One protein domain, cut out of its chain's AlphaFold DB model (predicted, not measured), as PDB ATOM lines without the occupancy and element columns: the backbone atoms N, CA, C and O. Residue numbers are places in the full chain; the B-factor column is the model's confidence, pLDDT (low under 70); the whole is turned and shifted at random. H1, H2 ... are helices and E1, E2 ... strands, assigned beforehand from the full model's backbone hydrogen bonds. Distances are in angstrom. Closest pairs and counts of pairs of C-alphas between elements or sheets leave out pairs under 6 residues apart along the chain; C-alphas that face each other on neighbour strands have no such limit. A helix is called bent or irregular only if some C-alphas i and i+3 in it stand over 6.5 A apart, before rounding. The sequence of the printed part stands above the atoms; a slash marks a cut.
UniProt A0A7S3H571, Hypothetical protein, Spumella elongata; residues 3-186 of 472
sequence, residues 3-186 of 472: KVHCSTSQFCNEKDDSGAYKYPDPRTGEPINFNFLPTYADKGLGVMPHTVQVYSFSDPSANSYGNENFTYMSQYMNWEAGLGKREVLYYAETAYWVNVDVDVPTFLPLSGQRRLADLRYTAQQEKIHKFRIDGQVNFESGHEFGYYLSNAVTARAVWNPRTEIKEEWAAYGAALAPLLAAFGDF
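This is residues 3 to 186 of the 472 residues of the protein "Hypothetical protein" of Spumella elongata (UniProt A0A7S3H571). A small parallel sheet of three strands, E1, E2 and E3, has helices H2, H3 and H4 over one face, running along the strands. H1 and the long loop stretch of residues 3 to 33 extend the model at one end, and H5 at the other, where its residues 181 to 186 stick out. The printed part has 184 residues, with five named helices and three named strands in the order H1 E1 H2 E2 H3 E3 H4 H5; the class is mixed, helices and strands, with under half of the residues, 89, in named elements. The whole is compact, with a radius of gyration of the C-alphas of 17.9 A, and elongated, spanning 72 by 38 by 28 A.

The sheet is made of E1, residues 47 to 51, E2, residues 89 to 95 and 18.2 A long, and E3, residues 135 to 140 and 16.1 A long. H2 is residues 71 to 83, 18.7 A; H3 is residues 109 to 129, 30.6 A; H4 is residues 147 to 157, 15.5 A. H1, residues 34 to 40, begins at C-alpha 34 at (25.304, 15.983, -18.829). H5, residues 168 to 186, 22.6 A, ends at C-alpha 186 at (19.274, 63.889, -27.369). H1 and H5 are irregular: C-alphas 35 and 38 are 7.4 A apart, and C-alphas 182 and 185 are 9.2 A apart. H5 has a kink of 96 degrees near residue 180.

E1 and E2 are parallel at 33 degrees, with N 91 and O 49 2.9 A apart, within hydrogen-bond range. E2 and E3 are parallel at 23 degrees, with N 139 and O 92 at 2.8 A. E1, H2, E2 and E2, H3, E3 are strand-helix-strand units, two parallel neighbour strands with a helix between, each with a right-handed crossover. The helices on one face of the sheet make two layers with it: H2 at a height of 9.3 A, H3 at 10.3 A over E2, and H4 at 9.1 A over E2 and E3. H3 is the hub. It touches H4 at a shallow tilt of 14 degrees, closest at the C-alphas of Gly 112 and Ser 150, 3.9 A. With residues 122 to 129 alone it touches H2, closest at the C-alphas of Asn 78 and Gln 125, 7.4 A. H3 and H5 only just touch, with 3 pairs of C-alphas within 8 A, the closest those of Gln 113 and Tyr 172, 6.0 A. H5 touches H4 with residues 175 to 179 alone, closest at the C-alphas of Val 153 and Ala 175, 6.0 A. H1 only grazes the sheet. Every O i to N i+4 pair is within hydrogen-bond range in H2, H3 and H4, but 8 of 15 in H5 and 0 of 3 in H1, where 3 of 4 O i to N i+3 pairs are.

The two C-alphas farthest apart are those of Asp 17 and Asp 185, 72.1 A. The printed part has no cut. The links E1 to H2 and E2 to H3 are long, with 19 and 13 residues. The mean pLDDT of the printed part is 94.5, and no printed residue is under 70.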
ATOM      1  N   LYS A   3      16.265  23.274 -21.256       91.06
ATOM      2  CA  LYS A   3      17.441  24.116 -20.992       91.06
ATOM      3  C   LYS A   3      18.700  23.254 -21.013       91.06
ATOM      4  O   LYS A   3      18.777  22.260 -20.296       91.06
ATOM      5  N   VAL A   4      19.692  23.671 -21.789       91.38
ATOM      6  CA  VAL A   4      21.052  23.128 -21.733       91.38
ATOM      7  C   VAL A   4      21.820  24.005 -20.750       91.38
ATOM      8  O   VAL A   4      22.065  25.183 -21.009       91.38
ATOM      9  N   HIS A   5      22.090  23.463 -19.563       90.19
ATOM     10  CA  HIS A   5      22.803  24.185 -18.511       90.19
ATOM     11  C   HIS A   5      24.295  24.319 -18.851       90.19
ATOM     12  O   HIS A   5      24.761  23.655 -19.765       90.19
ATOM     13  N   CYS A   6      25.040  25.181 -18.154       88.06
ATOM     14  CA  CYS A   6      26.455  25.473 -18.431       88.06
ATOM     15  C   CYS A   6      27.410  25.047 -17.310       88.06
ATOM     16  O   CYS A   6      28.482  25.618 -17.158       88.06
ATOM     17  N   SER A   7      27.029  24.068 -16.492       85.75
ATOM     18  CA  SER A   7      27.901  23.531 -15.439       85.75
ATOM     19  C   SER A   7      28.993  22.640 -16.031       85.75
ATOM     20  O   SER A   7      28.727  21.822 -16.915       85.75
ATOM     21  N   THR A   8      30.222  22.754 -15.538       84.50
ATOM     22  CA  THR A   8      31.323  21.881 -15.972       84.50
ATOM     23  C   THR A   8      31.455  20.629 -15.100       84.50
ATOM     24  O   THR A   8      30.702  20.424 -14.148       84.50
ATOM     25  N   SER A   9      32.389  19.742 -15.465       84.38
ATOM     26  CA  SER A   9      32.785  18.562 -14.671       84.38
ATOM     27  C   SER A   9      31.691  17.515 -14.410       84.38
ATOM     28  O   SER A   9      31.795  16.707 -13.492       84.38
ATOM     29  N   GLN A  10      30.653  17.491 -15.245       88.75
ATOM     30  CA  GLN A  10      29.502  16.598 -15.131       88.75
ATOM     31  C   GLN A  10      29.385  15.746 -16.400       88.75
ATOM     32  O   GLN A  10      28.919  16.237 -17.427       88.75
ATOM     33  N   PHE A  11      29.836  14.486 -16.351       94.12
ATOM     34  CA  PHE A  11      29.980  13.620 -17.531       94.12
ATOM     35  C   PHE A  11      29.394  12.213 -17.335       94.12
ATOM     36  O   PHE A  11      29.491  11.622 -16.256       94.12
ATOM     37  N   CYS A  12      28.842  11.638 -18.408       94.62
ATOM     38  CA  CYS A  12      28.344  10.261 -18.459       94.62
ATOM     39  C   CYS A  12      29.481   9.238 -18.576       94.62
ATOM     40  O   CYS A  12      29.720   8.680 -19.644       94.62
ATOM     41  N   ASN A  13      30.159   8.944 -17.468       96.19
ATOM     42  CA  ASN A  13      31.301   8.019 -17.446       96.19
ATOM     43  C   ASN A  13      30.928   6.522 -17.484       96.19
ATOM     44  O   ASN A  13      31.808   5.665 -17.394       96.19
ATOM     45  N   GLU A  14      29.640   6.181 -17.584       95.44
ATOM     46  CA  GLU A  14      29.197   4.787 -17.640       95.44
ATOM     47  C   GLU A  14      29.708   4.076 -18.898       95.44
ATOM     48  O   GLU A  14      29.583   4.593 -20.010       95.44
ATOM     49  N   LYS A  15      30.217   2.854 -18.719       95.88
ATOM     50  CA  LYS A  15      30.657   1.966 -19.800       95.88
ATOM     51  C   LYS A  15      29.734   0.758 -19.937       95.88
ATOM     52  O   LYS A  15      29.095   0.358 -18.963       95.88
ATOM     53  N   ASP A  16      29.621   0.223 -21.145       95.38
ATOM     54  CA  ASP A  16      28.947  -1.046 -21.423       95.38
ATOM     55  C   ASP A  16      29.884  -2.252 -21.207       95.38
ATOM     56  O   ASP A  16      31.054  -2.094 -20.847       95.38
ATOM     57  N   ASP A  17      29.372  -3.463 -21.442       96.50
ATOM     58  CA  ASP A  17      30.121  -4.716 -21.259       96.50
ATOM     59  C   ASP A  17      31.338  -4.840 -22.196       96.50
ATOM     60  O   ASP A  17      32.240  -5.638 -21.938       96.50
ATOM     61  N   SER A  18      31.394  -4.048 -23.275       94.62
ATOM     62  CA  SER A  18      32.537  -3.987 -24.195       94.62
ATOM     63  C   SER A  18      33.619  -3.000 -23.739       94.62
ATOM     64  O   SER A  18      34.706  -2.956 -24.319       94.62
ATOM     65  N   GLY A  19      33.346  -2.210 -22.696       94.25
ATOM     66  CA  GLY A  19      34.223  -1.151 -22.204       94.25
ATOM     67  C   GLY A  19      34.079   0.182 -22.948       94.25
ATOM     68  O   GLY A  19      34.828   1.117 -22.642       94.25
ATOM     69  N   ALA A  20      33.131   0.295 -23.884       94.44
ATOM     70  CA  ALA A  20      32.793   1.541 -24.568       94.44
ATOM     71  C   ALA A  20      31.883   2.410 -23.690       94.44
ATOM     72  O   ALA A  20      31.107   1.891 -22.889       94.44
ATOM     73  N   TYR A  21      31.960   3.739 -23.818       96.50
ATOM     74  CA  TYR A  21      31.034   4.624 -23.108       96.50
ATOM     75  C   TYR A  21      29.605   4.406 -23.610       96.50
ATOM     76  O   TYR A  21      29.375   4.361 -24.817       96.50
ATOM     77  N   LYS A  22      28.637   4.315 -22.693       95.69
ATOM     78  CA  LYS A  22      27.214   4.159 -23.047       95.69
ATOM     79  C   LYS A  22      26.646   5.390 -23.755       95.69
ATOM     80  O   LYS A  22      25.769   5.261 -24.601       95.69
ATOM     81  N   TYR A  23      27.148   6.573 -23.398       96.19
ATOM     82  CA  TYR A  23      26.725   7.861 -23.949       96.19
ATOM     83  C   TYR A  23      27.956   8.675 -24.393       96.19
ATOM     84  O   TYR A  23      28.371   9.597 -23.686       96.19
ATOM     85  N   PRO A  24      28.598   8.306 -25.518       96.69
ATOM     86  CA  PRO A  24      29.781   9.001 -26.021       96.69
ATOM     87  C   PRO A  24      29.400  10.269 -26.793       96.69
ATOM     88  O   PRO A  24      28.687  10.178 -27.785       96.69
ATOM     89  N   ASP A  25      29.918  11.439 -26.425       95.38
ATOM     90  CA  ASP A  25      29.703  12.686 -27.161       95.38
ATOM     91  C   ASP A  25      29.906  12.462 -28.670       95.38
ATOM     92  O   ASP A  25      31.027  12.174 -29.101       95.38
ATOM     93  N   PRO A  26      28.858  12.591 -29.502       94.12
ATOM     94  CA  PRO A  26      28.965  12.263 -30.921       94.12
ATOM     95  C   PRO A  26      29.967  13.138 -31.689       94.12
ATOM     96  O   PRO A  26      30.279  12.842 -32.842       94.12
ATOM     97  N   ARG A  27      30.454  14.224 -31.076       93.19
ATOM     98  CA  ARG A  27      31.454  15.135 -31.641       93.19
ATOM     99  C   ARG A  27      32.888  14.684 -31.364       93.19
ATOM    100  O   ARG A  27      33.768  15.018 -32.151       93.19
ATOM    101  N   THR A  28      33.136  13.973 -30.262       93.38
ATOM    102  CA  THR A  28      34.501  13.655 -29.796       93.38
ATOM    103  C   THR A  28      34.739  12.171 -29.519       93.38
ATOM    104  O   THR A  28      35.883  11.734 -29.564       93.38
ATOM    105  N   GLY A  29      33.692  11.387 -29.251       93.69
ATOM    106  CA  GLY A  29      33.777   9.990 -28.814       93.69
ATOM    107  C   GLY A  29      34.047   9.801 -27.313       93.69
ATOM    108  O   GLY A  29      33.950   8.680 -26.817       93.69
ATOM    109  N   GLU A  30      34.344  10.879 -26.587       94.56
ATOM    110  CA  GLU A  30      34.561  10.895 -25.133       94.56
ATOM    111  C   GLU A  30      33.228  10.887 -24.359       94.56
ATOM    112  O   GLU A  30      32.176  11.048 -24.974       94.56
ATOM    113  N   PRO A  31      33.204  10.716 -23.023       95.81
ATOM    114  CA  PRO A  31      31.970  10.810 -22.244       95.81
ATOM    115  C   PRO A  31      31.232  12.123 -22.508       95.81
ATOM    116  O   PRO A  31      31.819  13.202 -22.403       95.81
ATOM    117  N   ILE A  32      29.936  12.057 -22.822       94.94
ATOM    118  CA  ILE A  32      29.153  13.275 -23.040       94.94
ATOM    119  C   ILE A  32      28.975  14.051 -21.732       94.94
ATOM    120  O   ILE A  32      28.744  13.473 -20.666       94.94
ATOM    121  N   ASN A  33      29.061  15.379 -21.813       94.06
ATOM    122  CA  ASN A  33      28.679  16.252 -20.708       94.06
ATOM    123  C   ASN A  33      27.159  16.142 -20.467       94.06
ATOM    124  O   ASN A  33      26.381  16.134 -21.426       94.06
ATOM    125  N   PHE A  34      26.720  16.093 -19.205       93.31
ATOM    126  CA  PHE A  34      25.304  15.983 -18.829       93.31
ATOM    127  C   PHE A  34      24.422  17.059 -19.464       93.31
ATOM    128  O   PHE A  34      23.277  16.780 -19.818       93.31
ATOM    129  N   ASN A  35      24.958  18.255 -19.692       93.12
ATOM    130  CA  ASN A  35      24.236  19.342 -20.346       93.12
ATOM    131  C   ASN A  35      23.819  18.997 -21.785       93.12
ATOM    132  O   ASN A  35      22.809  19.501 -22.270       93.12
ATOM    133  N   PHE A  36      24.563  18.116 -22.459       95.38
ATOM    134  CA  PHE A  36      24.346  17.727 -23.855       95.38
ATOM    135  C   PHE A  36      23.652  16.374 -24.014       95.38
ATOM    136  O   PHE A  36      23.392  15.951 -25.141       95.38
ATOM    137  N   LEU A  37      23.258  15.732 -22.910       94.44
ATOM    138  CA  LEU A  37      22.414  14.535 -22.923       94.44
ATOM    139  C   LEU A  37      21.138  14.644 -23.766       94.44
ATOM    140  O   LEU A  37      20.767  13.625 -24.358       94.44
ATOM    141  N   PRO A  38      20.468  15.815 -23.887       94.94
ATOM    142  CA  PRO A  38      19.299  15.936 -24.745       94.94
ATOM    143  C   PRO A  38      19.526  15.425 -26.170       94.94
ATOM    144  O   PRO A  38      18.584  14.894 -26.742       94.94
ATOM    145  N   THR A  39      20.758  15.461 -26.691       94.62
ATOM    146  CA  THR A  39      21.175  14.858 -27.974       94.62
ATOM    147  C   THR A  39      20.681  13.419 -28.181       94.62
ATOM    148  O   THR A  39      20.340  13.039 -29.301       94.62
ATOM    149  N   TYR A  40      20.606  12.621 -27.110       94.75
ATOM    150  CA  TYR A  40      20.125  11.233 -27.132       94.75
ATOM    151  C   TYR A  40      18.625  11.082 -26.892       94.75
ATOM    152  O   TYR A  40      18.071  10.009 -27.125       94.75
ATOM    153  N   ALA A  41      17.968  12.128 -26.398       95.31
ATOM    154  CA  ALA A  41      16.532  12.114 -26.177       95.31
ATOM    155  C   ALA A  41      15.768  12.132 -27.508       95.31
ATOM    156  O   ALA A  41      16.322  12.472 -28.560       95.31
ATOM    157  N   ASP A  42      14.473  11.811 -27.433       95.88
ATOM    158  CA  ASP A  42      13.554  11.909 -28.565       95.88
ATOM    159  C   ASP A  42      13.675  13.274 -29.262       95.88
ATOM    160  O   ASP A  42      13.768  14.321 -28.617       95.88
ATOM    161  N   LYS A  43      13.673  13.260 -30.596       94.50
ATOM    162  CA  LYS A  43      13.894  14.452 -31.423       94.50
ATOM    163  C   LYS A  43      12.813  15.530 -31.266       94.50
ATOM    164  O   LYS A  43      13.055  16.683 -31.612       94.50
ATOM    165  N   GLY A  44      11.638  15.178 -30.739       95.69
ATOM    166  CA  GLY A  44      10.596  16.132 -30.357       95.69
ATOM    167  C   GLY A  44      10.985  17.012 -29.162       95.69
ATOM    168  O   GLY A  44      10.359  18.047 -28.931       95.69
ATOM    169  N   LEU A  45      12.031  16.651 -28.411       96.31
ATOM    170  CA  LEU A  45      12.595  17.489 -27.358       96.31
ATOM    171  C   LEU A  45      13.638  18.457 -27.936       96.31
ATOM    172  O   LEU A  45      14.816  18.121 -28.064       96.31
ATOM    173  N   GLY A  46      13.217  19.686 -28.239       96.31
ATOM    174  CA  GLY A  46      14.153  20.754 -28.601       96.31
ATOM    175  C   GLY A  46      15.112  21.136 -27.465       96.31
ATOM    176  O   GLY A  46      14.860  20.817 -26.298       96.31
ATOM    177  N   VAL A  47      16.187  21.847 -27.786       97.25
ATOM    178  CA  VAL A  47      17.255  22.230 -26.852       97.25
ATOM    179  C   VAL A  47      17.468  23.735 -26.810       97.25
ATOM    180  O   VAL A  47      17.221  24.440 -27.785       97.25
ATOM    181  N   MET A  48      17.947  24.210 -25.662       96.94
ATOM    182  CA  MET A  48      18.170  25.625 -25.392       96.94
ATOM    183  C   MET A  48      19.581  25.893 -24.829       96.94
ATOM    184  O   MET A  48      19.710  26.034 -23.608       96.94
ATOM    185  N   PRO A  49      20.641  25.898 -25.672       95.75
ATOM    186  CA  PRO A  49      22.012  26.270 -25.288       95.75
ATOM    187  C   PRO A  49      22.084  27.691 -24.731       95.75
ATOM    188  O   PRO A  49      21.501  28.607 -25.312       95.75
ATOM    189  N   HIS A  50      22.794  27.862 -23.611       91.50
ATOM    190  CA  HIS A  50      22.716  29.065 -22.779       91.50
ATOM    191  C   HIS A  50      24.066  29.759 -22.562       91.50
ATOM    192  O   HIS A  50      25.058  29.089 -22.286       91.50
ATOM    193  N   THR A  51      24.082  31.094 -22.604       92.56
ATOM    194  CA  THR A  51      25.121  31.943 -21.989       92.56
ATOM    195  C   THR A  51      24.548  32.713 -20.800       92.56
ATOM    196  O   THR A  51      23.504  33.348 -20.926       92.56
ATOM    197  N   VAL A  52      25.238  32.673 -19.661       91.69
ATOM    198  CA  VAL A  52      24.804  33.321 -18.411       91.69
ATOM    199  C   VAL A  52      25.463  34.686 -18.220       91.69
ATOM    200  O   VAL A  52      26.557  34.942 -18.731       91.69
ATOM    201  N   GLN A  53      24.817  35.533 -17.423       92.25
ATOM    202  CA  GLN A  53      25.284  36.849 -16.998       92.25
ATOM    203  C   GLN A  53      25.656  37.748 -18.195       92.25
ATOM    204  O   GLN A  53      25.102  37.637 -19.295       92.25
ATOM    205  N   VAL A  54      26.616  38.652 -17.992       93.62
ATOM    206  CA  VAL A  54      27.090  39.614 -18.996       93.62
ATOM    207  C   VAL A  54      27.977  39.014 -20.092       93.62
ATOM    208  O   VAL A  54      28.389  39.753 -20.979       93.62
ATOM    209  N   TYR A  55      28.317  37.724 -20.047       96.12
ATOM    210  CA  TYR A  55      29.361  37.125 -20.890       96.12
ATOM    211  C   TYR A  55      28.830  36.618 -22.226       96.12
ATOM    212  O   TYR A  55      27.889  35.827 -22.233       96.12
ATOM    213  N   SER A  56      29.452  36.999 -23.346       96.81
ATOM    214  CA  SER A  56      29.246  36.356 -24.659       96.81
ATOM    215  C   SER A  56      29.812  34.935 -24.714       96.81
ATOM    216  O   SER A  56      30.441  34.463 -23.764       96.81
ATOM    217  N   PHE A  57      29.640  34.248 -25.846       97.19
ATOM    218  CA  PHE A  57      30.228  32.926 -26.066       97.19
ATOM    219  C   PHE A  57      31.740  32.892 -25.807       97.19
ATOM    220  O   PHE A  57      32.232  31.949 -25.198       97.19
ATOM    221  N   SER A  58      32.482  33.902 -26.256       96.62
ATOM    222  CA  SER A  58      33.950  33.906 -26.212       96.62
ATOM    223  C   SER A  58      34.547  34.771 -25.106       96.62
ATOM    224  O   SER A  58      35.769  34.808 -24.976       96.62
ATOM    225  N   ASP A  59      33.727  35.500 -24.349       97.06
ATOM    226  CA  ASP A  59      34.243  36.295 -23.236       97.06
ATOM    227  C   ASP A  59      34.829  35.378 -22.154       97.06
ATOM    228  O   ASP A  59      34.243  34.329 -21.866       97.06
ATOM    229  N   PRO A  60      35.938  35.777 -21.511       96.06
ATOM    230  CA  PRO A  60      36.407  35.070 -20.340       96.06
ATOM    231  C   PRO A  60      35.384  35.237 -19.209       96.06
ATOM    232  O   PRO A  60      35.066  36.354 -18.798       96.06
ATOM    233  N   SER A  61      34.861  34.128 -18.693       93.69
ATOM    234  CA  SER A  61      33.804  34.122 -17.674       93.69
ATOM    235  C   SER A  61      34.325  34.090 -16.241       93.69
ATOM    236  O   SER A  61      33.536  33.906 -15.315       93.69
ATOM    237  N   ALA A  62      35.643  34.234 -16.049       92.50
ATOM    238  CA  ALA A  62      36.300  34.200 -14.741       92.50
ATOM    239  C   ALA A  62      35.839  33.006 -13.877       92.50
ATOM    240  O   ALA A  62      35.510  33.149 -12.703       92.50
ATOM    241  N   ASN A  63      35.768  31.827 -14.503       91.12
ATOM    242  CA  ASN A  63      35.341  30.568 -13.894       91.12
ATOM    243  C   ASN A  63      33.877  30.506 -13.415       91.12
ATOM    244  O   ASN A  63      33.525  29.623 -12.633       91.12
ATOM    245  N   SER A  64      32.997  31.379 -13.916       90.88
ATOM    246  CA  SER A  64      31.552  31.277 -13.659       90.88
ATOM    247  C   SER A  64      31.024  29.907 -14.082       90.88
ATOM    248  O   SER A  64      31.238  29.470 -15.218       90.88
ATOM    249  N   TYR A  65      30.343  29.206 -13.171       89.12
ATOM    250  CA  TYR A  65      29.900  27.815 -13.360       89.12
ATOM    251  C   TYR A  65      31.030  26.832 -13.723       89.12
ATOM    252  O   TYR A  65      30.781  25.783 -14.321       89.12
ATOM    253  N   GLY A  66      32.273  27.168 -13.369       90.06
ATOM    254  CA  GLY A  66      33.454  26.377 -13.691       90.06
ATOM    255  C   GLY A  66      33.927  26.504 -15.144       90.06
ATOM    256  O   GLY A  66      34.570  25.574 -15.631       90.06
ATOM    257  N   ASN A  67      33.554  27.575 -15.860       91.88
ATOM    258  CA  ASN A  67      33.893  27.776 -17.274       91.88
ATOM    259  C   ASN A  67      34.946  28.871 -17.474       91.88
ATOM    260  O   ASN A  67      34.844  29.959 -16.903       91.88
ATOM    261  N   GLU A  68      35.886  28.631 -18.386       93.19
ATOM    262  CA  GLU A  68      36.763  29.680 -18.923       93.19
ATOM    263  C   GLU A  68      35.987  30.655 -19.813       93.19
ATOM    264  O   GLU A  68      36.188  31.860 -19.723       93.19
ATOM    265  N   ASN A  69      35.098  30.130 -20.660       94.94
ATOM    266  CA  ASN A  69      34.162  30.856 -21.518       94.94
ATOM    267  C   ASN A  69      33.017  29.915 -21.952       94.94
ATOM    268  O   ASN A  69      32.990  28.737 -21.586       94.94
ATOM    269  N   PHE A  70      32.094  30.397 -22.784       96.06
ATOM    270  CA  PHE A  70      30.931  29.637 -23.259       96.06
ATOM    271  C   PHE A  70      31.030  29.186 -24.727       96.06
ATOM    272  O   PHE A  70      30.018  28.855 -25.348       96.06
ATOM    273  N   THR A  71      32.229  29.111 -25.314       96.06
ATOM    274  CA  THR A  71      32.403  28.764 -26.740       96.06
ATOM    275  C   THR A  71      31.860  27.369 -27.040       96.06
ATOM    276  O   THR A  71      31.245  27.139 -28.083       96.06
ATOM    277  N   TYR A  72      32.016  26.440 -26.096       94.00
ATOM    278  CA  TYR A  72      31.503  25.075 -26.205       94.00
ATOM    279  C   TYR A  72      29.965  25.017 -26.325       94.00
ATOM    280  O   TYR A  72      29.438  24.101 -26.964       94.00
ATOM    281  N   MET A  73      29.242  26.015 -25.794       95.75
ATOM    282  CA  MET A  73      27.794  26.153 -25.989       95.75
ATOM    283  C   MET A  73      27.452  26.534 -27.414       95.75
ATOM    284  O   MET A  73      26.569  25.919 -28.012       95.75
ATOM    285  N   SER A  74      28.176  27.496 -27.993       96.00
ATOM    286  CA  SER A  74      27.979  27.824 -29.401       96.00
ATOM    287  C   SER A  74      28.327  26.643 -30.305       96.00
ATOM    288  O   SER A  74      27.610  26.392 -31.271       96.00
ATOM    289  N   GLN A  75      29.388  25.896 -29.992       95.56
ATOM    290  CA  GLN A  75      29.763  24.705 -30.755       95.56
ATOM    291  C   GLN A  75      28.672  23.633 -30.691       95.56
ATOM    292  O   GLN A  75      28.330  23.057 -31.722       95.56
ATOM    293  N   TYR A  76      28.105  23.380 -29.506       96.19
ATOM    294  CA  TYR A  76      26.973  22.466 -29.348       96.19
ATOM    295  C   TYR A  76      25.744  22.939 -30.131       96.19
ATOM    296  O   TYR A  76      25.180  22.167 -30.900       96.19
ATOM    297  N   MET A  77      25.379  24.215 -29.995       97.12
ATOM    298  CA  MET A  77      24.248  24.821 -30.700       97.12
ATOM    299  C   MET A  77      24.369  24.666 -32.220       97.12
ATOM    300  O   MET A  77      23.441  24.185 -32.865       97.12
ATOM    301  N   ASN A  78      25.525  25.022 -32.785       96.81
ATOM    302  CA  ASN A  78      25.777  24.932 -34.224       96.81
ATOM    303  C   ASN A  78      25.756  23.478 -34.710       96.81
ATOM    304  O   ASN A  78      25.227  23.187 -35.781       96.81
ATOM    305  N   TRP A  79      26.335  22.566 -33.925       96.94
ATOM    306  CA  TRP A  79      26.366  21.147 -34.253       96.94
ATOM    307  C   TRP A  79      24.961  20.539 -34.262       96.94
ATOM    308  O   TRP A  79      24.570  19.944 -35.265       96.94
ATOM    309  N   GLU A  80      24.184  20.736 -33.194       97.25
ATOM    310  CA  GLU A  80      22.836  20.175 -33.070       97.25
ATOM    311  C   GLU A  80      21.896  20.748 -34.141       97.25
ATOM    312  O   GLU A  80      21.169  19.997 -34.795       97.25
ATOM    313  N   ALA A  81      21.973  22.059 -34.398       97.50
ATOM    314  CA  ALA A  81      21.201  22.707 -35.457       97.50
ATOM    315  C   ALA A  81      21.600  22.186 -36.848       97.50
ATOM    316  O   ALA A  81      20.746  21.946 -37.702       97.50
ATOM    317  N   GLY A  82      22.894  21.927 -37.066       97.00
ATOM    318  CA  GLY A  82      23.416  21.328 -38.295       97.00
ATOM    319  C   GLY A  82      22.921  19.907 -38.568       97.00
ATOM    320  O   GLY A  82      22.879  19.495 -39.727       97.00
ATOM    321  N   LEU A  83      22.491  19.163 -37.543       96.12
ATOM    322  CA  LEU A  83      21.848  17.860 -37.741       96.12
ATOM    323  C   LEU A  83      20.437  17.989 -38.330       96.12
ATOM    324  O   LEU A  83      19.959  17.033 -38.943       96.12
ATOM    325  N   GLY A  84      19.757  19.121 -38.109       95.62
ATOM    326  CA  GLY A  84      18.387  19.366 -38.571       95.62
ATOM    327  C   GLY A  84      17.354  18.383 -38.006       95.62
ATOM    328  O   GLY A  84      16.355  18.090 -38.662       95.62
ATOM    329  N   LYS A  85      17.624  17.796 -36.830       94.69
ATOM    330  CA  LYS A  85      16.787  16.735 -36.239       94.69
ATOM    331  C   LYS A  85      15.815  17.235 -35.178       94.69
ATOM    332  O   LYS A  85      14.758  16.626 -35.037       94.69
ATOM    333  N   ARG A  86      16.179  18.284 -34.440       95.50
ATOM    334  CA  ARG A  86      15.406  18.844 -33.327       95.50
ATOM    335  C   ARG A  86      15.416  20.362 -33.378       95.50
ATOM    336  O   ARG A  86      16.298  20.944 -33.999       95.50
ATOM    337  N   GLU A  87      14.471  20.958 -32.663       97.62
ATOM    338  CA  GLU A  87      14.421  22.402 -32.467       97.62
ATOM    339  C   GLU A  87      15.608  22.873 -31.606       97.62
ATOM    340  O   GLU A  87      15.878  22.305 -30.542       97.62
ATOM    341  N   VAL A  88      16.309  23.909 -32.055       97.88
ATOM    342  CA  VAL A  88      17.432  24.540 -31.357       97.88
ATOM    343  C   VAL A  88      17.128  26.021 -31.184       97.88
ATOM    344  O   VAL A  88      17.100  26.774 -32.156       97.88
ATOM    345  N   LEU A  89      16.929  26.453 -29.939       97.00
ATOM    346  CA  LEU A  89      16.689  27.858 -29.607       97.00
ATOM    347  C   LEU A  89      17.869  28.400 -28.804       97.00
ATOM    348  O   LEU A  89      18.258  27.807 -27.804       97.00
ATOM    349  N   TYR A  90      18.425  29.543 -29.186       96.50
ATOM    350  CA  TYR A  90      19.416  30.205 -28.342       96.50
ATOM    351  C   TYR A  90      18.742  30.724 -27.063       96.50
ATOM    352  O   TYR A  90      17.712  31.396 -27.126       96.50
ATOM    353  N   TYR A  91      19.286  30.403 -25.894       95.50
ATOM    354  CA  TYR A  91      18.773  30.880 -24.612       95.50
ATOM    355  C   TYR A  91      19.745  31.899 -24.061       95.50
ATOM    356  O   TYR A  91      20.854  31.551 -23.701       95.50
ATOM    357  N   ALA A  92      19.381  33.166 -24.072       92.69
ATOM    358  CA  ALA A  92      20.315  34.251 -23.813       92.69
ATOM    359  C   ALA A  92      19.932  34.970 -22.525       92.69
ATOM    360  O   ALA A  92      18.771  35.344 -22.391       92.69
ATOM    361  N   GLU A  93      20.874  35.198 -21.615       93.06
ATOM    362  CA  GLU A  93      20.617  35.959 -20.388       93.06
ATOM    363  C   GLU A  93      20.817  37.463 -20.612       93.06
ATOM    364  O   GLU A  93      21.848  37.885 -21.135       93.06
ATOM    365  N   THR A  94      19.841  38.293 -20.244       91.88
ATOM    366  CA  THR A  94      19.978  39.764 -20.280       91.88
ATOM    367  C   THR A  94      20.020  40.412 -18.901       91.88
ATOM    368  O   THR A  94      20.552  41.521 -18.802       91.88
ATOM    369  N   ALA A  95      19.550  39.711 -17.864       88.81
ATOM    370  CA  ALA A  95      19.821  40.009 -16.458       88.81
ATOM    371  C   ALA A  95      19.585  38.786 -15.565       88.81
ATOM    372  O   ALA A  95      18.717  37.949 -15.843       88.81
ATOM    373  N   TYR A  96      20.273  38.765 -14.425       86.38
ATOM    374  CA  TYR A  96      20.152  37.732 -13.396       86.38
ATOM    375  C   TYR A  96      19.845  38.344 -12.024       86.38
ATOM    376  O   TYR A  96      20.485  39.299 -11.609       86.38
ATOM    377  N   TRP A  97      18.836  37.829 -11.321       80.75
ATOM    378  CA  TRP A  97      18.352  38.411 -10.053       80.75
ATOM    379  C   TRP A  97      18.835  37.708  -8.791       80.75
ATOM    380  O   TRP A  97      18.472  38.108  -7.689       80.75
ATOM    381  N   VAL A  98      19.625  36.651  -8.915       83.69
ATOM    382  CA  VAL A  98      20.233  36.027  -7.744       83.69
ATOM    383  C   VAL A  98      21.612  36.643  -7.628       83.69
ATOM    384  O   VAL A  98      22.437  36.344  -8.468       83.69
ATOM    385  N   ASN A  99      21.813  37.533  -6.653       88.62
ATOM    386  CA  ASN A  99      23.096  38.097  -6.198       88.62
ATOM    387  C   ASN A  99      23.985  38.883  -7.184       88.62
ATOM    388  O   ASN A  99      24.981  39.462  -6.747       88.62
ATOM    389  N   VAL A 100      23.605  39.008  -8.452       88.62
ATOM    390  CA  VAL A 100      24.290  39.856  -9.444       88.62
ATOM    391  C   VAL A 100      23.327  40.892 -10.043       88.62
ATOM    392  O   VAL A 100      22.164  40.970  -9.638       88.62
ATOM    393  N   ASP A 101      23.811  41.694 -10.995       88.56
ATOM    394  CA  ASP A 101      22.984  42.469 -11.929       88.56
ATOM    395  C   ASP A 101      21.838  43.264 -11.265       88.56
ATOM    396  O   ASP A 101      22.057  44.234 -10.529       88.56
ATOM    397  N   VAL A 102      20.597  42.830 -11.503       88.69
ATOM    398  CA  VAL A 102      19.367  43.523 -11.102       88.69
ATOM    399  C   VAL A 102      19.165  43.523  -9.584       88.69
ATOM    400  O   VAL A 102      18.479  44.403  -9.070       88.69
ATOM    401  N   ASP A 103      19.773  42.578  -8.864       90.25
ATOM    402  CA  ASP A 103      19.682  42.453  -7.403       90.25
ATOM    403  C   ASP A 103      20.736  43.318  -6.674       90.25
ATOM    404  O   ASP A 103      20.580  43.638  -5.492       90.25
ATOM    405  N   VAL A 104      21.786  43.744  -7.397       93.19
ATOM    406  CA  VAL A 104      22.864  44.665  -6.954       93.19
ATOM    407  C   VAL A 104      22.771  46.032  -7.665       93.19
ATOM    408  O   VAL A 104      23.702  46.837  -7.676       93.19
ATOM    409  N   PRO A 105      21.548  46.405  -8.043       91.69
ATOM    410  CA  PRO A 105      21.151  47.287  -9.159       91.69
ATOM    411  C   PRO A 105      22.295  47.849 -10.025       91.69
ATOM    412  O   PRO A 105      22.496  49.064 -10.117       91.69
ATOM    413  N   THR A 106      23.043  46.976 -10.697       92.31
ATOM    414  CA  THR A 106      24.071  47.383 -11.657       92.31
ATOM    415  C   THR A 106      23.421  47.522 -13.034       92.31
ATOM    416  O   THR A 106      22.956  46.557 -13.612       92.31
ATOM    417  N   PHE A 107      23.320  48.727 -13.601       95.56
ATOM    418  CA  PHE A 107      22.794  48.862 -14.969       95.56
ATOM    419  C   PHE A 107      23.846  48.434 -15.992       95.56
ATOM    420  O   PHE A 107      24.850  49.126 -16.175       95.56
ATOM    421  N   LEU A 108      23.613  47.300 -16.660       95.94
ATOM    422  CA  LEU A 108      24.568  46.643 -17.561       95.94
ATOM    423  C   LEU A 108      24.046  46.586 -19.010       95.94
ATOM    424  O   LEU A 108      23.643  45.522 -19.490       95.94
ATOM    425  N   PRO A 109      24.072  47.704 -19.767       97.25
ATOM    426  CA  PRO A 109      23.774  47.682 -21.202       97.25
ATOM    427  C   PRO A 109      24.709  46.749 -21.992       97.25
ATOM    428  O   PRO A 109      24.342  46.297 -23.081       97.25
ATOM    429  N   LEU A 110      25.879  46.407 -21.430       97.62
ATOM    430  CA  LEU A 110      26.771  45.374 -21.952       97.62
ATOM    431  C   LEU A 110      26.052  44.047 -22.242       97.62
ATOM    432  O   LEU A 110      26.332  43.450 -23.278       97.62
ATOM    433  N   SER A 111      25.097  43.614 -21.410       95.81
ATOM    434  CA  SER A 111      24.369  42.358 -21.647       95.81
ATOM    435  C   SER A 111      23.684  42.374 -23.015       95.81
ATOM    436  O   SER A 111      23.911  41.486 -23.831       95.81
ATOM    437  N   GLY A 112      22.937  43.436 -23.339       96.50
ATOM    438  CA  GLY A 112      22.318  43.591 -24.661       96.50
ATOM    439  C   GLY A 112      23.338  43.626 -25.804       96.50
ATOM    440  O   GLY A 112      23.071  43.116 -26.893       96.50
ATOM    441  N   GLN A 113      24.528  44.184 -25.561       98.12
ATOM    442  CA  GLN A 113      25.603  44.177 -26.548       98.12
ATOM    443  C   GLN A 113      26.162  42.770 -26.791       98.12
ATOM    444  O   GLN A 113      26.312  42.385 -27.952       98.12
ATOM    445  N   ARG A 114      26.415  41.981 -25.739       97.81
ATOM    446  CA  ARG A 114      26.903  40.600 -25.874       97.81
ATOM    447  C   ARG A 114      25.888  39.689 -26.538       97.81
ATOM    448  O   ARG A 114      26.262  38.932 -27.423       97.81
ATOM    449  N   ARG A 115      24.599  39.840 -26.230       97.19
ATOM    450  CA  ARG A 115      23.530  39.102 -26.925       97.19
ATOM    451  C   ARG A 115      23.466  39.426 -28.416       97.19
ATOM    452  O   ARG A 115      23.319  38.522 -29.235       97.19
ATOM    453  N   LEU A 116      23.637  40.697 -28.790       98.00
ATOM    454  CA  LEU A 116      23.761  41.077 -30.197       98.00
ATOM    455  C   LEU A 116      25.017  40.459 -30.840       98.00
ATOM    456  O   LEU A 116      24.929  39.964 -31.961       98.00
ATOM    457  N   ALA A 117      26.165  40.482 -30.159       97.94
ATOM    458  CA  ALA A 117      27.407  39.885 -30.656       97.94
ATOM    459  C   ALA A 117      27.272  38.367 -30.879       97.94
ATOM    460  O   ALA A 117      27.632  37.873 -31.948       97.94
ATOM    461  N   ASP A 118      26.661  37.657 -29.930       97.94
ATOM    462  CA  ASP A 118      26.385  36.219 -30.010       97.94
ATOM    463  C   ASP A 118      25.509  35.890 -31.232       97.94
ATOM    464  O   ASP A 118      25.872  35.050 -32.054       97.94
ATOM    465  N   LEU A 119      24.409  36.621 -31.440       97.38
ATOM    466  CA  LEU A 119      23.518  36.418 -32.593       97.38
ATOM    467  C   LEU A 119      24.168  36.783 -33.933       97.38
ATOM    468  O   LEU A 119      23.884  36.154 -34.956       97.38
ATOM    469  N   ARG A 120      25.056  37.781 -33.954       97.69
ATOM    470  CA  ARG A 120      25.862  38.118 -35.140       97.69
ATOM    471  C   ARG A 120      26.804  36.987 -35.504       97.69
ATOM    472  O   ARG A 120      26.875  36.611 -36.676       97.69
ATOM    473  N   TYR A 121      27.498  36.453 -34.504       97.19
ATOM    474  CA  TYR A 121      28.356  35.294 -34.669       97.19
ATOM    475  C   TYR A 121      27.542  34.104 -35.182       97.19
ATOM    476  O   TYR A 121      27.891  33.532 -36.215       97.19
ATOM    477  N   THR A 122      26.406  33.787 -34.558       97.31
ATOM    478  CA  THR A 122      25.528  32.694 -34.992       97.31
ATOM    479  C   THR A 122      25.051  32.873 -36.431       97.31
ATOM    480  O   THR A 122      25.201  31.953 -37.228       97.31
ATOM    481  N   ALA A 123      24.581  34.062 -36.821       97.06
ATOM    482  CA  ALA A 123      24.157  34.333 -38.197       97.06
ATOM    483  C   ALA A 123      25.293  34.134 -39.222       97.06
ATOM    484  O   ALA A 123      25.059  33.704 -40.358       97.06
ATOM    485  N   GLN A 124      26.539  34.426 -38.837       96.44
ATOM    486  CA  GLN A 124      27.710  34.121 -39.656       96.44
ATOM    487  C   GLN A 124      27.946  32.606 -39.759       96.44
ATOM    488  O   GLN A 124      28.185  32.112 -40.864       96.44
ATOM    489  N   GLN A 125      27.844  31.867 -38.650       97.25
ATOM    490  CA  GLN A 125      28.011  30.410 -38.635       97.25
ATOM    491  C   GLN A 125      26.939  29.697 -39.466       97.25
ATOM    492  O   GLN A 125      27.277  28.848 -40.290       97.25
ATOM    493  N   GLU A 126      25.675  30.103 -39.344       97.06
ATOM    494  CA  GLU A 126      24.561  29.604 -40.161       97.06
ATOM    495  C   GLU A 126      24.850  29.739 -41.661       97.06
ATOM    496  O   GLU A 126      24.619  28.815 -42.445       97.06
ATOM    497  N   LYS A 127      25.419  30.879 -42.074       96.44
ATOM    498  CA  LYS A 127      25.792  31.133 -43.471       96.44
ATOM    499  C   LYS A 127      26.961  30.261 -43.934       96.44
ATOM    500  O   LYS A 127      26.918  29.749 -45.053       96.44
ATOM    501  N   ILE A 128      28.007  30.125 -43.117       97.00
ATOM    502  CA  ILE A 128      29.217  29.355 -43.458       97.00
ATOM    503  C   ILE A 128      28.894  27.861 -43.546       97.00
ATOM    504  O   ILE A 128      29.272  27.197 -44.511       97.00
ATOM    505  N   HIS A 129      28.170  27.347 -42.557       96.44
ATOM    506  CA  HIS A 129      27.945  25.916 -42.367       96.44
ATOM    507  C   HIS A 129      26.586  25.432 -42.883       96.44
ATOM    508  O   HIS A 129      26.319  24.234 -42.842       96.44
ATOM    509  N   LYS A 130      25.761  26.334 -43.429       96.56
ATOM    510  CA  LYS A 130      24.463  26.034 -44.056       96.56
ATOM    511  C   LYS A 130      23.483  25.320 -43.115       96.56
ATOM    512  O   LYS A 130      22.808  24.381 -43.528       96.56
ATOM    513  N   PHE A 131      23.379  25.798 -41.880       96.62
ATOM    514  CA  PHE A 131      22.341  25.401 -40.921       96.62
ATOM    515  C   PHE A 131      21.520  26.619 -40.492       96.62
ATOM    516  O   PHE A 131      21.863  27.750 -40.842       96.62
ATOM    517  N   ARG A 132      20.437  26.390 -39.743       96.38
ATOM    518  CA  ARG A 132      19.686  27.436 -39.042       96.38
ATOM    519  C   ARG A 132      19.336  26.977 -37.634       96.38
ATOM    520  O   ARG A 132      18.972  25.817 -37.473       96.38
ATOM    521  N   ILE A 133      19.449  27.867 -36.655       96.94
ATOM    522  CA  ILE A 133      18.737  27.718 -35.386       96.94
ATOM    523  C   ILE A 133      17.277  28.142 -35.591       96.94
ATOM    524  O   ILE A 133      16.971  28.945 -36.475       96.94
ATOM    525  N   ASP A 134      16.371  27.616 -34.778       96.38
ATOM    526  CA  ASP A 134      14.931  27.848 -34.932       96.38
ATOM    527  C   ASP A 134      14.474  29.166 -34.294       96.38
ATOM    528  O   ASP A 134      13.405  29.689 -34.613       96.38
ATOM    529  N   GLY A 135      15.292  29.741 -33.410       94.38
ATOM    530  CA  GLY A 135      15.005  31.029 -32.798       94.38
ATOM    531  C   GLY A 135      15.753  31.258 -31.496       94.38
ATOM    532  O   GLY A 135      16.848  30.745 -31.276       94.38
ATOM    533  N   GLN A 136      15.145  32.056 -30.624       94.19
ATOM    534  CA  GLN A 136      15.717  32.438 -29.344       94.19
ATOM    535  C   GLN A 136      14.628  32.542 -28.275       94.19
ATOM    536  O   GLN A 136      13.521  33.005 -28.549       94.19
ATOM    537  N   VAL A 137      14.971  32.183 -27.041       93.44
ATOM    538  CA  VAL A 137      14.193  32.513 -25.844       93.44
ATOM    539  C   VAL A 137      15.069  33.378 -24.940       93.44
ATOM    540  O   VAL A 137      16.175  32.991 -24.574       93.44
ATOM    541  N   ASN A 138      14.607  34.581 -24.607       91.25
ATOM    542  CA  ASN A 138      15.365  35.475 -23.736       91.25
ATOM    543  C   ASN A 138      15.118  35.112 -22.267       91.25
ATOM    544  O   ASN A 138      13.967  35.106 -21.823       91.25
ATOM    545  N   PHE A 139      16.182  34.825 -21.526       91.12
ATOM    546  CA  PHE A 139      16.144  34.752 -20.077       91.12
ATOM    547  C   PHE A 139      16.379  36.152 -19.515       91.12
ATOM    548  O   PHE A 139      17.454  36.735 -19.638       91.12
ATOM    549  N   GLU A 140      15.343  36.696 -18.898       88.25
ATOM    550  CA  GLU A 140      15.378  38.001 -18.264       88.25
ATOM    551  C   GLU A 140      14.768  37.882 -16.878       88.25
ATOM    552  O   GLU A 140      13.688  37.308 -16.707       88.25
ATOM    553  N   SER A 141      15.455  38.454 -15.899       81.00
ATOM    554  CA  SER A 141      15.008  38.445 -14.517       81.00
ATOM    555  C   SER A 141      14.237  39.707 -14.129       81.00
ATOM    556  O   SER A 141      13.532  39.687 -13.124       81.00
ATOM    557  N   GLY A 142      14.311  40.791 -14.910       77.19
ATOM    558  CA  GLY A 142      13.608  42.036 -14.624       77.19
ATOM    559  C   GLY A 142      13.575  43.068 -15.754       77.19
ATOM    560  O   GLY A 142      14.457  43.167 -16.592       77.19
ATOM    561  N   HIS A 143      12.536  43.903 -15.755       87.06
ATOM    562  CA  HIS A 143      12.411  45.010 -16.713       87.06
ATOM    563  C   HIS A 143      12.926  46.352 -16.162       87.06
ATOM    564  O   HIS A 143      13.327  47.224 -16.932       87.06
ATOM    565  N   GLU A 144      12.880  46.523 -14.837       91.62
ATOM    566  CA  GLU A 144      13.278  47.755 -14.147       91.62
ATOM    567  C   GLU A 144      14.800  47.974 -14.176       91.62
ATOM    568  O   GLU A 144      15.562  47.108 -14.600       91.62
ATOM    569  N   PHE A 145      15.244  49.145 -13.713       92.81
ATOM    570  CA  PHE A 145      16.658  49.538 -13.661       92.81
ATOM    571  C   PHE A 145      17.344  49.576 -15.037       92.81
ATOM    572  O   PHE A 145      18.511  49.214 -15.183       92.81
ATOM    573  N   GLY A 146      16.611  49.997 -16.073       93.06
ATOM    574  CA  GLY A 146      17.147  50.117 -17.432       93.06
ATOM    575  C   GLY A 146      17.304  48.801 -18.206       93.06
ATOM    576  O   GLY A 146      17.606  48.846 -19.401       93.06
ATOM    577  N   TYR A 147      17.054  47.635 -17.597       93.44
ATOM    578  CA  TYR A 147      17.229  46.331 -18.259       93.44
ATOM    579  C   TYR A 147      16.297  46.120 -19.457       93.44
ATOM    580  O   TYR A 147      16.612  45.354 -20.373       93.44
ATOM    581  N   TYR A 148      15.193  46.866 -19.545       94.19
ATOM    582  CA  TYR A 148      14.360  46.921 -20.748       94.19
ATOM    583  C   TYR A 148      15.142  47.247 -22.034       94.19
ATOM    584  O   TYR A 148      14.752  46.778 -23.105       94.19
ATOM    585  N   LEU A 149      16.249  48.000 -21.956       95.31
ATOM    586  CA  LEU A 149      17.100  48.293 -23.113       95.31
ATOM    587  C   LEU A 149      17.791  47.033 -23.632       95.31
ATOM    588  O   LEU A 149      17.698  46.736 -24.823       95.31
ATOM    589  N   SER A 150      18.439  46.273 -22.743       95.19
ATOM    590  CA  SER A 150      19.099  45.011 -23.093       95.19
ATOM    591  C   SER A 150      18.093  44.020 -23.675       95.19
ATOM    592  O   SER A 150      18.336  43.458 -24.740       95.19
ATOM    593  N   ASN A 151      16.915  43.901 -23.058       94.75
ATOM    594  CA  ASN A 151      15.816  43.078 -23.568       94.75
ATOM    595  C   ASN A 151      15.389  43.458 -24.981       94.75
ATOM    596  O   ASN A 151      15.252  42.596 -25.847       94.75
ATOM    597  N   ALA A 152      15.163  44.748 -25.223       95.19
ATOM    598  CA  ALA A 152      14.675  45.222 -26.506       95.19
ATOM    599  C   ALA A 152      15.735  45.087 -27.609       95.19
ATOM    600  O   ALA A 152      15.391  44.715 -28.732       95.19
ATOM    601  N   VAL A 153      17.017  45.332 -27.308       96.62
ATOM    602  CA  VAL A 153      18.121  45.074 -28.248       96.62
ATOM    603  C   VAL A 153      18.159  43.594 -28.614       96.62
ATOM    604  O   VAL A 153      18.113  43.257 -29.797       96.62
ATOM    605  N   THR A 154      18.173  42.718 -27.613       95.06
ATOM    606  CA  THR A 154      18.235  41.266 -27.794       95.06
ATOM    607  C   THR A 154      17.033  40.731 -28.576       95.06
ATOM    608  O   THR A 154      17.198  40.017 -29.563       95.06
ATOM    609  N   ALA A 155      15.816  41.149 -28.219       94.12
ATOM    610  CA  ALA A 155      14.592  40.751 -28.913       94.12
ATOM    611  C   ALA A 155      14.539  41.239 -30.370       94.12
ATOM    612  O   ALA A 155      13.906  40.605 -31.207       94.12
ATOM    613  N   ARG A 156      15.187  42.360 -30.709       94.62
ATOM    614  CA  ARG A 156      15.299  42.826 -32.103       94.62
ATOM    615  C   ARG A 156      16.402  42.097 -32.864       94.62
ATOM    616  O   ARG A 156      16.256  41.866 -34.065       94.62
ATOM    617  N   ALA A 157      17.483  41.740 -32.178       95.50
ATOM    618  CA  ALA A 157      18.641  41.080 -32.763       95.50
ATOM    619  C   ALA A 157      18.310  39.684 -33.312       95.50
ATOM    620  O   ALA A 157      18.898  39.298 -34.319       95.50
ATOM    621  N   VAL A 158      17.332  38.971 -32.733       92.12
ATOM    622  CA  VAL A 158      16.868  37.675 -33.271       92.12
ATOM    623  C   VAL A 158      16.316  37.802 -34.698       92.12
ATOM    624  O   VAL A 158      16.486  36.903 -35.512       92.12
ATOM    625  N   TRP A 159      15.683  38.936 -35.024       92.12
ATOM    626  CA  TRP A 159      15.158  39.211 -36.363       92.12
ATOM    627  C   TRP A 159      16.212  39.838 -37.273       92.12
ATOM    628  O   TRP A 159      16.328  39.490 -38.448       92.12
ATOM    629  N   ASN A 160      16.968  40.799 -36.743       95.25
ATOM    630  CA  ASN A 160      18.031  41.471 -37.473       95.25
ATOM    631  C   ASN A 160      19.258  41.699 -36.570       95.25
ATOM    632  O   ASN A 160      19.323  42.724 -35.882       95.25
ATOM    633  N   PRO A 161      20.272  40.816 -36.635       96.06
ATOM    634  CA  PRO A 161      21.515  40.962 -35.880       96.06
ATOM    635  C   PRO A 161      22.464  42.028 -36.464       96.06
ATOM    636  O   PRO A 161      23.616  42.148 -36.046       96.06
ATOM    637  N   ARG A 162      22.013  42.841 -37.427       97.19
ATOM    638  CA  ARG A 162      22.778  43.944 -38.030       97.19
ATOM    639  C   ARG A 162      24.035  43.505 -38.786       97.19
ATOM    640  O   ARG A 162      25.038  44.222 -38.789       97.19
ATOM    641  N   THR A 163      24.033  42.315 -39.391       97.12
ATOM    642  CA  THR A 163      25.214  41.728 -40.064       97.12
ATOM    643  C   THR A 163      25.728  42.555 -41.245       97.12
ATOM    644  O   THR A 163      26.864  42.360 -41.675       97.12
ATOM    645  N   GLU A 164      24.941  43.512 -41.739       97.31
ATOM    646  CA  GLU A 164      25.350  44.511 -42.727       97.31
ATOM    647  C   GLU A 164      26.400  45.508 -42.201       97.31
ATOM    648  O   GLU A 164      27.196  46.032 -42.981       97.31
ATOM    649  N   ILE A 165      26.441  45.754 -40.888       98.25
ATOM    650  CA  ILE A 165      27.427  46.628 -40.240       98.25
ATOM    651  C   ILE A 165      28.597  45.763 -39.778       98.25
ATOM    652  O   ILE A 165      28.402  44.861 -38.969       98.25
ATOM    653  N   LYS A 166      29.815  46.034 -40.263       96.44
ATOM    654  CA  LYS A 166      31.011  45.237 -39.928       96.44
ATOM    655  C   LYS A 166      31.460  45.428 -38.478       96.44
ATOM    656  O   LYS A 166      31.627  44.447 -37.762       96.44
ATOM    657  N   GLU A 167      31.610  46.680 -38.054       97.94
ATOM    658  CA  GLU A 167      32.106  47.028 -36.720       97.94
ATOM    659  C   GLU A 167      31.067  46.712 -35.636       97.94
ATOM    660  O   GLU A 167      29.964  47.263 -35.638       97.94
ATOM    661  N   GLU A 168      31.427  45.851 -34.682       96.69
ATOM    662  CA  GLU A 168      30.524  45.334 -33.641       96.69
ATOM    663  C   GLU A 168      29.855  46.449 -32.822       96.69
ATOM    664  O   GLU A 168      28.636  46.474 -32.651       96.69
ATOM    665  N   TRP A 169      30.636  47.426 -32.364       98.12
ATOM    666  CA  TRP A 169      30.115  48.529 -31.556       98.12
ATOM    667  C   TRP A 169      29.243  49.503 -32.353       98.12
ATOM    668  O   TRP A 169      28.320  50.097 -31.795       98.12
ATOM    669  N   ALA A 170      29.496  49.649 -33.657       98.50
ATOM    670  CA  ALA A 170      28.620  50.421 -34.533       98.50
ATOM    671  C   ALA A 170      27.288  49.688 -34.750       98.50
ATOM    672  O   ALA A 170      26.231  50.318 -34.753       98.50
ATOM    673  N   ALA A 171      27.321  48.355 -34.860       98.56
ATOM    674  CA  ALA A 171      26.117  47.533 -34.930       98.56
ATOM    675  C   ALA A 171      25.277  47.648 -33.649       98.56
ATOM    676  O   ALA A 171      24.055  47.770 -33.735       98.56
ATOM    677  N   TYR A 172      25.920  47.688 -32.478       98.62
ATOM    678  CA  TYR A 172      25.235  47.919 -31.205       98.62
ATOM    679  C   TYR A 172      24.584  49.305 -31.129       98.62
ATOM    680  O   TYR A 172      23.395  49.402 -30.822       98.62
ATOM    681  N   GLY A 173      25.297  50.368 -31.518       98.50
ATOM    682  CA  GLY A 173      24.703  51.705 -31.649       98.50
ATOM    683  C   GLY A 173      23.482  51.714 -32.581       98.50
ATOM    684  O   GLY A 173      22.415  52.205 -32.218       98.50
ATOM    685  N   ALA A 174      23.583  51.069 -33.746       98.25
ATOM    686  CA  ALA A 174      22.473  50.950 -34.692       98.25
ATOM    687  C   ALA A 174      21.303  50.082 -34.184       98.25
ATOM    688  O   ALA A 174      20.175  50.224 -34.672       98.25
ATOM    689  N   ALA A 175      21.547  49.155 -33.255       98.25
ATOM    690  CA  ALA A 175      20.507  48.369 -32.595       98.25
ATOM    691  C   ALA A 175      19.769  49.181 -31.517       98.25
ATOM    692  O   ALA A 175      18.563  49.000 -31.351       98.25
ATOM    693  N   LEU A 176      20.464  50.110 -30.850       98.25
ATOM    694  CA  LEU A 176      19.891  51.044 -29.876       98.25
ATOM    695  C   LEU A 176      19.066  52.157 -30.531       98.25
ATOM    696  O   LEU A 176      18.027  52.525 -29.992       98.25
ATOM    697  N   ALA A 177      19.490  52.672 -31.689       97.81
ATOM    698  CA  ALA A 177      18.903  53.865 -32.310       97.81
ATOM    699  C   ALA A 177      17.354  53.882 -32.375       97.81
ATOM    700  O   ALA A 177      16.763  54.889 -31.988       97.81
ATOM    701  N   PRO A 178      16.651  52.793 -32.763       97.00
ATOM    702  CA  PRO A 178      15.185  52.786 -32.775       97.00
ATOM    703  C   PRO A 178      14.547  52.960 -31.390       97.00
ATOM    704  O   PRO A 178      13.453  53.504 -31.290       97.00
ATOM    705  N   LEU A 179      15.216  52.496 -30.330       96.31
ATOM    706  CA  LEU A 179      14.750  52.616 -28.944       96.31
ATOM    707  C   LEU A 179      14.945  54.036 -28.407       96.31
ATOM    708  O   LEU A 179      14.204  54.480 -27.535       96.31
ATOM    709  N   LEU A 180      15.943  54.743 -28.939       98.12
ATOM    710  CA  LEU A 180      16.333  56.076 -28.492       98.12
ATOM    711  C   LEU A 180      15.730  57.197 -29.352       98.12
ATOM    712  O   LEU A 180      15.892  58.369 -29.034       98.12
ATOM    713  N   ALA A 181      14.984  56.868 -30.408       97.50
ATOM    714  CA  ALA A 181      14.373  57.863 -31.291       97.50
ATOM    715  C   ALA A 181      13.443  58.846 -30.550       97.50
ATOM    716  O   ALA A 181      13.342  60.009 -30.931       97.50
ATOM    717  N   ALA A 182      12.808  58.406 -29.457       96.12
ATOM    718  CA  ALA A 182      11.914  59.234 -28.644       96.12
ATOM    719  C   ALA A 182      12.619  60.397 -27.913       96.12
ATOM    720  O   ALA A 182      11.944  61.284 -27.402       96.12
ATOM    721  N   PHE A 183      13.954  60.412 -27.856       98.19
ATOM    722  CA  PHE A 183      14.726  61.469 -27.193       98.19
ATOM    723  C   PHE A 183      15.064  62.648 -28.127       98.19
ATOM    724  O   PHE A 183      15.741  63.582 -27.696       98.19
ATOM    725  N   GLY A 184      14.609  62.631 -29.388       97.12
ATOM    726  CA  GLY A 184      14.820  63.725 -30.344       97.12
ATOM    727  C   GLY A 184      16.304  64.046 -30.536       97.12
ATOM    728  O   GLY A 184      17.112  63.143 -30.755       97.12
ATOM    729  N   ASP A 185      16.677  65.317 -30.384       98.06
ATOM    730  CA  ASP A 185      18.067  65.785 -30.516       98.06
ATOM    731  C   ASP A 185      19.026  65.154 -29.485       98.06
ATOM    732  O   ASP A 185      20.239  65.111 -29.696       98.06
ATOM    733  N   PHE A 186      18.496  64.590 -28.393       98.62
ATOM    734  CA  PHE A 186      19.274  63.889 -27.369       98.62
ATOM    735  C   PHE A 186      19.459  62.391 -27.653       98.62
ATOM    736  O   PHE A 186      20.200  61.727 -26.925       98.62
TER     737      PHE A 186